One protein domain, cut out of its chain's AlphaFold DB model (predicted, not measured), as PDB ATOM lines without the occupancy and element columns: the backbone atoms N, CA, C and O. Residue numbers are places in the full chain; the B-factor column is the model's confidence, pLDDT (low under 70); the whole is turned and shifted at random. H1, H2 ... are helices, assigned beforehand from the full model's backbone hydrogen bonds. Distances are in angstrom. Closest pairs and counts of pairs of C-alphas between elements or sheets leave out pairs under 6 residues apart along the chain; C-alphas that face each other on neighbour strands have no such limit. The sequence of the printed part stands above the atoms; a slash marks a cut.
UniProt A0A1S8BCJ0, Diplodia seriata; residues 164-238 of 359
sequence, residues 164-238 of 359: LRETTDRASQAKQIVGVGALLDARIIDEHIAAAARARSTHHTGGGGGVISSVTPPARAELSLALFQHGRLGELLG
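Overview. This is residues 164 to 238 of the 359 residues of a protein of Diplodia seriata (UniProt A0A1S8BCJ0). One long helix, H2, runs lengthwise through a loose model, and the shorter H3 packs steeply across its first part; a wide loop leaves the other end of H2 and swings back to H3, with residues 211 to 219 sticking out. H1 lies off to one side near the end of H3, and the very short H4 lies near H2. The printed part has 75 residues with four named helices, in the order H1, H2, H3, H4, and no named strand; the class is all helix. It is loose, with a radius of gyration of the C-alphas of 14.5 A, and spans 42 by 32 by 18 A.

Along the chain. H2, residues 187 to 203, is 24.6 A long from C-alpha 187 at (67.210, 100.888, 107.255) to C-alpha 203 at (69.069, 93.340, 83.899). H3, residues 221 to 230, is 14.2 A long. H1, residues 164 to 172, is 12.2 A long and begins at C-alpha 164 at (68.120, 114.765, 109.298). H4, residues 234 to 237, measures 4.9 A.

Arrangement. H2 touches H3 with residues 188 to 192 alone; the closest C-alphas, of Ile 189 and Leu 223, are 6.1 A apart. The two stand at a steep tilt of 64 degrees and run opposite ways. H4 is close to H2 but not clearly touching, the closest C-alphas, of Ile 193 and Leu 236, being 7.7 A apart. H1 is close to H3 but not clearly touching, the closest C-alphas, of Ala 171 and His 230, being 7.4 A apart; their lines are about perpendicular, at 75 degrees. H1 and H4 are apart. In H1, H2 and H3 every O i to N i+4 pair is within hydrogen-bond range; H4 is too short for such a pair.

Size, cuts and confidence. The two C-alphas farthest apart, of Val 178 and Gly 206, are 44.0 A apart. The printed part has no cut. The links from H1 to H2 and H2 to H3 are long; that from H3 to H4 is tight. Mean pLDDT of the printed part is 70.1, and residues 164 to 173, 179 to 181 and 199 to 220 are under 70.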
ATOM      1  N   LEU A 164      68.150 115.238 107.905       34.41
ATOM      2  CA  LEU A 164      68.120 114.765 109.298       34.41
ATOM      3  C   LEU A 164      66.763 115.029 109.961       34.41
ATOM      4  O   LEU A 164      66.277 114.176 110.686       34.41
ATOM      5  N   ARG A 165      66.147 116.190 109.715       33.16
ATOM      6  CA  ARG A 165      64.861 116.549 110.322       33.16
ATOM      7  C   ARG A 165      63.704 115.703 109.779       33.16
ATOM      8  O   ARG A 165      62.914 115.198 110.566       33.16
ATOM      9  N   GLU A 166      63.647 115.478 108.466       49.00
ATOM     10  CA  GLU A 166      62.660 114.582 107.847       49.00
ATOM     11  C   GLU A 166      62.825 113.130 108.315       49.00
ATOM     12  O   GLU A 166      61.836 112.442 108.566       49.00
ATOM     13  N   THR A 167      64.064 112.657 108.474       51.22
ATOM     14  CA  THR A 167      64.334 111.303 108.991       51.22
ATOM     15  C   THR A 167      63.993 111.168 110.475       51.22
ATOM     16  O   THR A 167      63.400 110.158 110.859       51.22
ATOM     17  N   THR A 168      64.266 112.181 111.306       49.69
ATOM     18  CA  THR A 168      63.851 112.184 112.719       49.69
ATOM     19  C   THR A 168      62.335 112.288 112.886       49.69
ATOM     20  O   THR A 168      61.774 111.587 113.727       49.69
ATOM     21  N   ASP A 169      61.656 113.090 112.058       54.84
ATOM     22  CA  ASP A 169      60.197 113.229 112.107       54.84
ATOM     23  C   ASP A 169      59.514 111.917 111.678       54.84
ATOM     24  O   ASP A 169      58.592 111.459 112.354       54.84
ATOM     25  N   ARG A 170      60.027 111.233 110.641       58.81
ATOM     26  CA  ARG A 170      59.536 109.907 110.210       58.81
ATOM     27  C   ARG A 170      59.716 108.832 111.284       58.81
ATOM     28  O   ARG A 170      58.783 108.072 111.535       58.81
ATOM     29  N   ALA A 171      60.876 108.787 111.945       57.38
ATOM     30  CA  ALA A 171      61.148 107.824 113.015       57.38
ATOM     31  C   ALA A 171      60.248 108.038 114.247       57.38
ATOM     32  O   ALA A 171      59.831 107.069 114.880       57.38
ATOM     33  N   SER A 172      59.898 109.291 114.562       57.12
ATOM     34  CA  SER A 172      59.059 109.633 115.723       57.12
ATOM     35  C   SER A 172      57.593 109.195 115.601       57.12
ATOM     36  O   SER A 172      56.892 109.109 116.608       57.12
ATOM     37  N   GLN A 173      57.122 108.903 114.384       65.38
ATOM     38  CA  GLN A 173      55.723 108.562 114.121       65.38
ATOM     39  C   GLN A 173      55.488 107.053 113.950       65.38
ATOM     40  O   GLN A 173      54.334 106.626 113.815       65.38
ATOM     41  N   ALA A 174      56.549 106.244 113.918       74.31
ATOM     42  CA  ALA A 174      56.459 104.808 113.683       74.31
ATOM     43  C   ALA A 174      55.579 104.105 114.734       74.31
ATOM     44  O   ALA A 174      55.580 104.464 115.913       74.31
ATOM     45  N   LYS A 175      54.791 103.117 114.301       78.44
ATOM     46  CA  LYS A 175      53.795 102.442 115.146       78.44
ATOM     47  C   LYS A 175      54.275 101.056 115.557       78.44
ATOM     48  O   LYS A 175      54.852 100.332 114.751       78.44
ATOM     49  N   GLN A 176      53.996 100.675 116.801       80.88
ATOM     50  CA  GLN A 176      54.167  99.294 117.253       80.88
ATOM     51  C   GLN A 176      53.071  98.403 116.662       80.88
ATOM     52  O   GLN A 176      51.919  98.821 116.568       80.88
ATOM     53  N   ILE A 177      53.446  97.178 116.290       77.94
ATOM     54  CA  ILE A 177      52.527  96.130 115.834       77.94
ATOM     55  C   ILE A 177      52.458  95.085 116.941       77.94
ATOM     56  O   ILE A 177      53.494  94.626 117.430       77.94
ATOM     57  N   VAL A 178      51.248  94.714 117.350       73.19
ATOM     58  CA  VAL A 178      51.056  93.742 118.430       73.19
ATOM     59  C   VAL A 178      51.638  92.387 118.019       73.19
ATOM     60  O   VAL A 178      51.478  91.929 116.892       73.19
ATOM     61  N   GLY A 179      52.371  91.752 118.936       63.06
ATOM     62  CA  GLY A 179      53.087  90.499 118.671       63.06
ATOM     63  C   GLY A 179      54.486  90.673 118.066       63.06
ATOM     64  O   GLY A 179      55.228  89.694 117.991       63.06
ATOM     65  N   VAL A 180      54.891  91.899 117.712       63.28
ATOM     66  CA  VAL A 180      56.261  92.232 117.293       63.28
ATOM     67  C   VAL A 180      56.943  92.984 118.431       63.28
ATOM     68  O   VAL A 180      56.527  94.074 118.806       63.28
ATOM     69  N   GLY A 181      57.972  92.375 119.028       66.00
ATOM     70  CA  GLY A 181      58.537  92.847 120.297       66.00
ATOM     71  C   GLY A 181      59.172  94.243 120.258       66.00
ATOM     72  O   GLY A 181      59.126  94.948 121.263       66.00
ATOM     73  N   ALA A 182      59.762  94.648 119.130       74.88
ATOM     74  CA  ALA A 182      60.433  95.940 118.987       74.88
ATOM     75  C   ALA A 182      60.122  96.609 117.642       74.88
ATOM     76  O   ALA A 182      59.766  95.953 116.659       74.88
ATOM     77  N   LEU A 183      60.307  97.934 117.600       82.00
ATOM     78  CA  LEU A 183      60.289  98.679 116.346       82.00
ATOM     79  C   LEU A 183      61.492  98.242 115.503       82.00
ATOM     80  O   LEU A 183      62.632  98.371 115.949       82.00
ATOM     81  N   LEU A 184      61.239  97.723 114.304       84.56
ATOM     82  CA  LEU A 184      62.284  97.347 113.363       84.56
ATOM     83  C   LEU A 184      62.945  98.600 112.789       84.56
ATOM     84  O   LEU A 184      62.311  99.644 112.636       84.56
ATOM     85  N   ASP A 185      64.230  98.509 112.462       86.31
ATOM     86  CA  ASP A 185      64.977  99.639 111.914       86.31
ATOM     87  C   ASP A 185      64.488  99.976 110.493       86.31
ATOM     88  O   ASP A 185      64.386  99.100 109.631       86.31
ATOM     89  N   ALA A 186      64.215 101.256 110.224       85.69
ATOM     90  CA  ALA A 186      63.792 101.717 108.902       85.69
ATOM     91  C   ALA A 186      64.842 101.439 107.807       85.69
ATOM     92  O   ALA A 186      64.471 101.319 106.638       85.69
ATOM     93  N   ARG A 187      66.124 101.267 108.175       85.38
ATOM     94  CA  ARG A 187      67.210 100.888 107.255       85.38
ATOM     95  C   ARG A 187      66.958  99.559 106.549       85.38
ATOM     96  O   ARG A 187      67.384  99.415 105.408       85.38
ATOM     97  N   ILE A 188      66.203  98.639 107.159       85.75
ATOM     98  CA  ILE A 188      65.787  97.386 106.510       85.75
ATOM     99  C   ILE A 188      65.062  97.697 105.196       85.75
ATOM    100  O   ILE A 188      65.317  97.064 104.174       85.75
ATOM    101  N   ILE A 189      64.193  98.710 105.190       86.56
ATOM    102  CA  ILE A 189      63.437  99.118 104.000       86.56
ATOM    103  C   ILE A 189      64.384  99.710 102.951       86.56
ATOM    104  O   ILE A 189      64.302  99.354 101.775       86.56
ATOM    105  N   ASP A 190      65.304 100.579 103.371       85.44
ATOM    106  CA  ASP A 190      66.248 101.245 102.469       85.44
ATOM    107  C   ASP A 190      67.205 100.248 101.802       85.44
ATOM    108  O   ASP A 190      67.445 100.328 100.594       85.44
ATOM    109  N   GLU A 191      67.699  99.264 102.555       83.75
ATOM    110  CA  GLU A 191      68.560  98.193 102.049       83.75
ATOM    111  C   GLU A 191      67.849  97.344 100.990       83.75
ATOM    112  O   GLU A 191      68.420  97.086  99.926       83.75
ATOM    113  N   HIS A 192      66.588  96.977 101.236       83.75
ATOM    114  CA  HIS A 192      65.764  96.219 100.293       83.75
ATOM    115  C   HIS A 192      65.431  97.025  99.032       83.75
ATOM    116  O   HIS A 192      65.526  96.502  97.919       83.75
ATOM    117  N   ILE A 193      65.108  98.313  99.177       82.88
ATOM    118  CA  ILE A 193      64.895  99.222  98.043       82.88
ATOM    119  C   ILE A 193      66.162  99.325  97.193       82.88
ATOM    120  O   ILE A 193      66.099  99.215  95.965       82.88
ATOM    121  N   ALA A 194      67.315  99.529  97.832       79.88
ATOM    122  CA  ALA A 194      68.589  99.655  97.145       79.88
ATOM    123  C   ALA A 194      68.988  98.339  96.458       79.88
ATOM    124  O   ALA A 194      69.476  98.360  95.328       79.88
ATOM    125  N   ALA A 195      68.748  97.191  97.098       77.06
ATOM    126  CA  ALA A 195      68.982  95.874  96.510       77.06
ATOM    127  C   ALA A 195      68.109  95.634  95.271       77.06
ATOM    128  O   ALA A 195      68.634  95.252  94.224       77.06
ATOM    129  N   ALA A 196      66.813  95.942  95.350       75.00
ATOM    130  CA  ALA A 196      65.896  95.813  94.223       75.00
ATOM    131  C   ALA A 196      66.270  96.749  93.059       75.00
ATOM    132  O   ALA A 196      66.222  96.351  91.895       75.00
ATOM    133  N   ALA A 197      66.697  97.983  93.355       74.19
ATOM    134  CA  ALA A 197      67.177  98.919  92.339       74.19
ATOM    135  C   ALA A 197      68.444  98.409  91.632       74.19
ATOM    136  O   ALA A 197      68.516  98.450  90.401       74.19
ATOM    137  N   ARG A 198      69.412  97.869  92.389       73.25
ATOM    138  CA  ARG A 198      70.620  97.246  91.825       73.25
ATOM    139  C   ARG A 198      70.266  96.075  90.913       73.25
ATOM    140  O   ARG A 198      70.730  96.058  89.776       73.25
ATOM    141  N   ALA A 199      69.396  95.165  91.357       68.06
ATOM    142  CA  ALA A 199      68.948  94.031  90.547       68.06
ATOM    143  C   ALA A 199      68.350  94.498  89.207       68.06
ATOM    144  O   ALA A 199      68.826  94.102  88.143       68.06
ATOM    145  N   ARG A 200      67.414  95.459  89.237       65.88
ATOM    146  CA  ARG A 200      66.812  96.032  88.019       65.88
ATOM    147  C   ARG A 200      67.836  96.662  87.070       65.88
ATOM    148  O   ARG A 200      67.727  96.473  85.861       65.88
ATOM    149  N   SER A 201      68.845  97.360  87.596       62.22
ATOM    150  CA  SER A 201      69.903  97.971  86.773       62.22
ATOM    151  C   SER A 201      70.798  96.938  86.079       62.22
ATOM    152  O   SER A 201      71.171  97.126  84.925       62.22
ATOM    153  N   THR A 202      71.070  95.802  86.730       55.75
ATOM    154  CA  THR A 202      71.892  94.722  86.157       55.75
ATOM    155  C   THR A 202      71.177  93.920  85.061       55.75
ATOM    156  O   THR A 202      71.834  93.261  84.255       55.75
ATOM    157  N   HIS A 203      69.842  94.003  84.964       53.16
ATOM    158  CA  HIS A 203      69.069  93.340  83.899       53.16
ATOM    159  C   HIS A 203      69.154  94.046  82.551       53.16
ATOM    160  O   HIS A 203      69.055  93.385  81.520       53.16
ATOM    161  N   HIS A 204      69.413  95.357  82.534       48.06
ATOM    162  CA  HIS A 204      69.635  96.090  81.285       48.06
ATOM    163  C   HIS A 204      70.942  95.690  80.571       48.06
ATOM    164  O   HIS A 204      71.103  95.999  79.396       48.06
ATOM    165  N   THR A 205      71.848  94.958  81.235       43.19
ATOM    166  CA  THR A 205      73.119  94.473  80.664       43.19
ATOM    167  C   THR A 205      73.171  92.954  80.439       43.19
ATOM    168  O   THR A 205      74.254  92.394  80.298       43.19
ATOM    169  N   GLY A 206      72.021  92.266  80.368       36.47
ATOM    170  CA  GLY A 206      71.939  90.898  79.827       36.47
ATOM    171  C   GLY A 206      72.041  89.730  80.820       36.47
ATOM    172  O   GLY A 206      72.123  88.585  80.385       36.47
ATOM    173  N   GLY A 207      71.992  89.964  82.136       35.03
ATOM    174  CA  GLY A 207      71.822  88.895  83.131       35.03
ATOM    175  C   GLY A 207      70.384  88.864  83.635       35.03
ATOM    176  O   GLY A 207      69.945  89.860  84.188       35.03
ATOM    177  N   GLY A 208      69.633  87.777  83.434       39.31
ATOM    178  CA  GLY A 208      68.231  87.665  83.857       39.31
ATOM    179  C   GLY A 208      68.061  87.640  85.379       39.31
ATOM    180  O   GLY A 208      68.689  86.845  86.074       39.31
ATOM    181  N   GLY A 209      67.208  88.512  85.904       45.50
ATOM    182  CA  GLY A 209      66.840  88.523  87.317       45.50
ATOM    183  C   GLY A 209      65.762  87.541  87.625       45.50
ATOM    184  O   GLY A 209      64.806  87.418  86.862       45.50
ATOM    185  N   GLY A 210      65.899  86.882  88.769       53.81
ATOM    186  CA  GLY A 210      64.864  85.999  89.268       53.81
ATOM    187  C   GLY A 210      63.557  86.763  89.460       53.81
ATOM    188  O   GLY A 210      63.480  87.688  90.265       53.81
ATOM    189  N   VAL A 211      62.522  86.347  88.734       59.38
ATOM    190  CA  VAL A 211      61.131  86.623  89.090       59.38
ATOM    191  C   VAL A 211      60.883  85.969  90.446       59.38
ATOM    192  O   VAL A 211      60.997  84.750  90.570       59.38
ATOM    193  N   ILE A 212      60.571  86.769  91.467       66.12
ATOM    194  CA  ILE A 212      60.238  86.257  92.797       66.12
ATOM    195  C   ILE A 212      58.726  86.319  92.966       66.12
ATOM    196  O   ILE A 212      58.154  87.397  93.116       66.12
ATOM    197  N   SER A 213      58.097  85.147  92.925       54.38
ATOM    198  CA  SER A 213      56.652  84.966  93.109       54.38
ATOM    199  C   SER A 213      56.291  84.088  94.314       54.38
ATOM    200  O   SER A 213      55.122  83.956  94.656       54.38
ATOM    201  N   SER A 214      57.287  83.513  94.996       58.34
ATOM    202  CA  SER A 214      57.108  82.798  96.260       58.34
ATOM    203  C   SER A 214      58.337  82.966  97.145       58.34
ATOM    204  O   SER A 214      59.468  82.793  96.690       58.34
ATOM    205  N   VAL A 215      58.116  83.252  98.425       56.94
ATOM    206  CA  VAL A 215      59.153  83.314  99.454       56.94
ATOM    207  C   VAL A 215      58.675  82.578 100.692       56.94
ATOM    208  O   VAL A 215      57.671  82.945 101.303       56.94
ATOM    209  N   THR A 216      59.411  81.536 101.071       55.12
ATOM    210  CA  THR A 216      59.129  80.781 102.289       55.12
ATOM    211  C   THR A 216      59.424  81.658 103.511       55.12
ATOM    212  O   THR A 216      60.514  82.240 103.593       55.12
ATOM    213  N   PRO A 217      58.496  81.765 104.480       55.38
ATOM    214  CA  PRO A 217      58.783  82.382 105.770       55.38
ATOM    215  C   PRO A 217      60.046  81.769 106.389       55.38
ATOM    216  O   PRO A 217      60.233  80.555 106.279       55.38
ATOM    217  N   PRO A 218      60.911  82.560 107.045       51.72
ATOM    218  CA  PRO A 218      60.698  83.943 107.486       51.72
ATOM    219  C   PRO A 218      61.340  85.023 106.593       51.72
ATOM    220  O   PRO A 218      61.362  86.181 106.994       51.72
ATOM    221  N   ALA A 219      61.863  84.691 105.407       56.09
ATOM    222  CA  ALA A 219      62.841  85.530 104.694       56.09
ATOM    223  C   ALA A 219      62.389  86.963 104.308       56.09
ATOM    224  O   ALA A 219      63.220  87.744 103.854       56.09
ATOM    225  N   ARG A 220      61.106  87.331 104.468       69.81
ATOM    226  CA  ARG A 220      60.575  88.687 104.203       69.81
ATOM    227  C   ARG A 220      59.674  89.265 105.291       69.81
ATOM    228  O   ARG A 220      59.179  90.378 105.122       69.81
ATOM    229  N   ALA A 221      59.523  88.567 106.414       72.56
ATOM    230  CA  ALA A 221      58.614  88.995 107.472       72.56
ATOM    231  C   ALA A 221      59.062  90.348 108.044       72.56
ATOM    232  O   ALA A 221      58.247  91.241 108.252       72.56
ATOM    233  N   GLU A 222      60.374  90.528 108.213       79.19
ATOM    234  CA  GLU A 222      60.966  91.765 108.727       79.19
ATOM    235  C   GLU A 222      60.755  92.954 107.790       79.19
ATOM    236  O   GLU A 222      60.381  94.030 108.253       79.19
ATOM    237  N   LEU A 223      60.931  92.770 106.474       84.19
ATOM    238  CA  LEU A 223      60.672  93.835 105.504       84.19
ATOM    239  C   LEU A 223      59.209  94.269 105.567       84.19
ATOM    240  O   LEU A 223      58.924  95.460 105.673       84.19
ATOM    241  N   SER A 224      58.278  93.318 105.496       84.12
ATOM    242  CA  SER A 224      56.858  93.652 105.487       84.12
ATOM    243  C   SER A 224      56.418  94.321 106.788       84.12
ATOM    244  O   SER A 224      55.724  95.335 106.743       84.12
ATOM    245  N   LEU A 225      56.873  93.826 107.941       85.31
ATOM    246  CA  LEU A 225      56.607  94.462 109.230       85.31
ATOM    247  C   LEU A 225      57.203  95.865 109.315       85.31
ATOM    248  O   LEU A 225      56.501  96.787 109.723       85.31
ATOM    249  N   ALA A 226      58.447  96.062 108.871       88.00
ATOM    250  CA  ALA A 226      59.065  97.382 108.843       88.00
ATOM    251  C   ALA A 226      58.261  98.351 107.953       88.00
ATOM    252  O   ALA A 226      58.003  99.485 108.357       88.00
ATOM    253  N   LEU A 227      57.796  97.914 106.776       90.38
ATOM    254  CA  LEU A 227      56.969  98.747 105.893       90.38
ATOM    255  C   LEU A 227      55.695  99.245 106.585       90.38
ATOM    256  O   LEU A 227      55.349 100.415 106.418       90.38
ATOM    257  N   PHE A 228      55.025  98.390 107.363       90.12
ATOM    258  CA  PHE A 228      53.824  98.763 108.112       90.12
ATOM    259  C   PHE A 228      54.137  99.632 109.334       90.12
ATOM    260  O   PHE A 228      53.484 100.653 109.531       90.12
ATOM    261  N   GLN A 229      55.169  99.294 110.114       89.00
ATOM    262  CA  GLN A 229      55.582 100.088 111.278       89.00
ATOM    263  C   GLN A 229      55.945 101.529 110.887       89.00
ATOM    264  O   GLN A 229      55.613 102.472 111.609       89.00
ATOM    265  N   HIS A 230      56.586 101.709 109.729       90.81
ATOM    266  CA  HIS A 230      57.053 103.012 109.244       90.81
ATOM    267  C   HIS A 230      56.112 103.688 108.238       90.81
ATOM    268  O   HIS A 230      56.371 104.822 107.834       90.81
ATOM    269  N   GLY A 231      55.030 103.025 107.818       92.75
ATOM    270  CA  GLY A 231      54.099 103.532 106.806       92.75
ATOM    271  C   GLY A 231      54.773 103.847 105.467       92.75
ATOM    272  O   GLY A 231      54.531 104.897 104.875       92.75
ATOM    273  N   ARG A 232      55.671 102.971 105.005       93.38
ATOM    274  CA  ARG A 232      56.478 103.170 103.782       93.38
ATOM    275  C   ARG A 232      56.089 102.234 102.636       93.38
ATOM    276  O   ARG A 232      56.824 102.127 101.658       93.38
ATOM    277  N   LEU A 233      54.935 101.572 102.720       92.75
ATOM    278  CA  LEU A 233      54.453 100.679 101.663       92.75
ATOM    279  C   LEU A 233      54.289 101.416 100.323       92.75
ATOM    280  O   LEU A 233      54.670 100.875  99.286       92.75
ATOM    281  N   GLY A 234      53.798 102.660 100.346       92.31
ATOM    282  CA  GLY A 234      53.632 103.491  99.144       92.31
ATOM    283  C   GLY A 234      54.924 103.738  98.350       92.31
ATOM    284  O   GLY A 234      54.872 103.973  97.142       92.31
ATOM    285  N   GLU A 235      56.096 103.635  98.985       91.50
ATOM    286  CA  GLU A 235      57.382 103.778  98.293       91.50
ATOM    287  C   GLU A 235      57.718 102.582  97.395       91.50
ATOM    288  O   GLU A 235      58.471 102.736  96.434       91.50
ATOM    289  N   LEU A 236      57.179 101.402  97.710       90.12
ATOM    290  CA  LEU A 236      57.363 100.175  96.933       90.12
ATOM    291  C   LEU A 236      56.173  99.881  96.024       90.12
ATOM    292  O   LEU A 236      56.357  99.384  94.916       90.12
ATOM    293  N   LEU A 237      54.961 100.183  96.495       93.06
ATOM    294  CA  LEU A 237      53.736  99.922  95.753       93.06
ATOM    295  C   LEU A 237      53.669 100.771  94.476       93.06
ATOM    296  O   LEU A 237      53.367 100.233  93.417       93.06
ATOM    297  N   GLY A 238      53.993 102.063  94.561       92.88
ATOM    298  CA  GLY A 238      53.838 103.025  93.463       92.88
ATOM    299  C   GLY A 238      52.870 104.154  93.821       92.88
ATOM    300  O   GLY A 238      52.243 104.137  94.880       92.88
TER     301      GLY A 238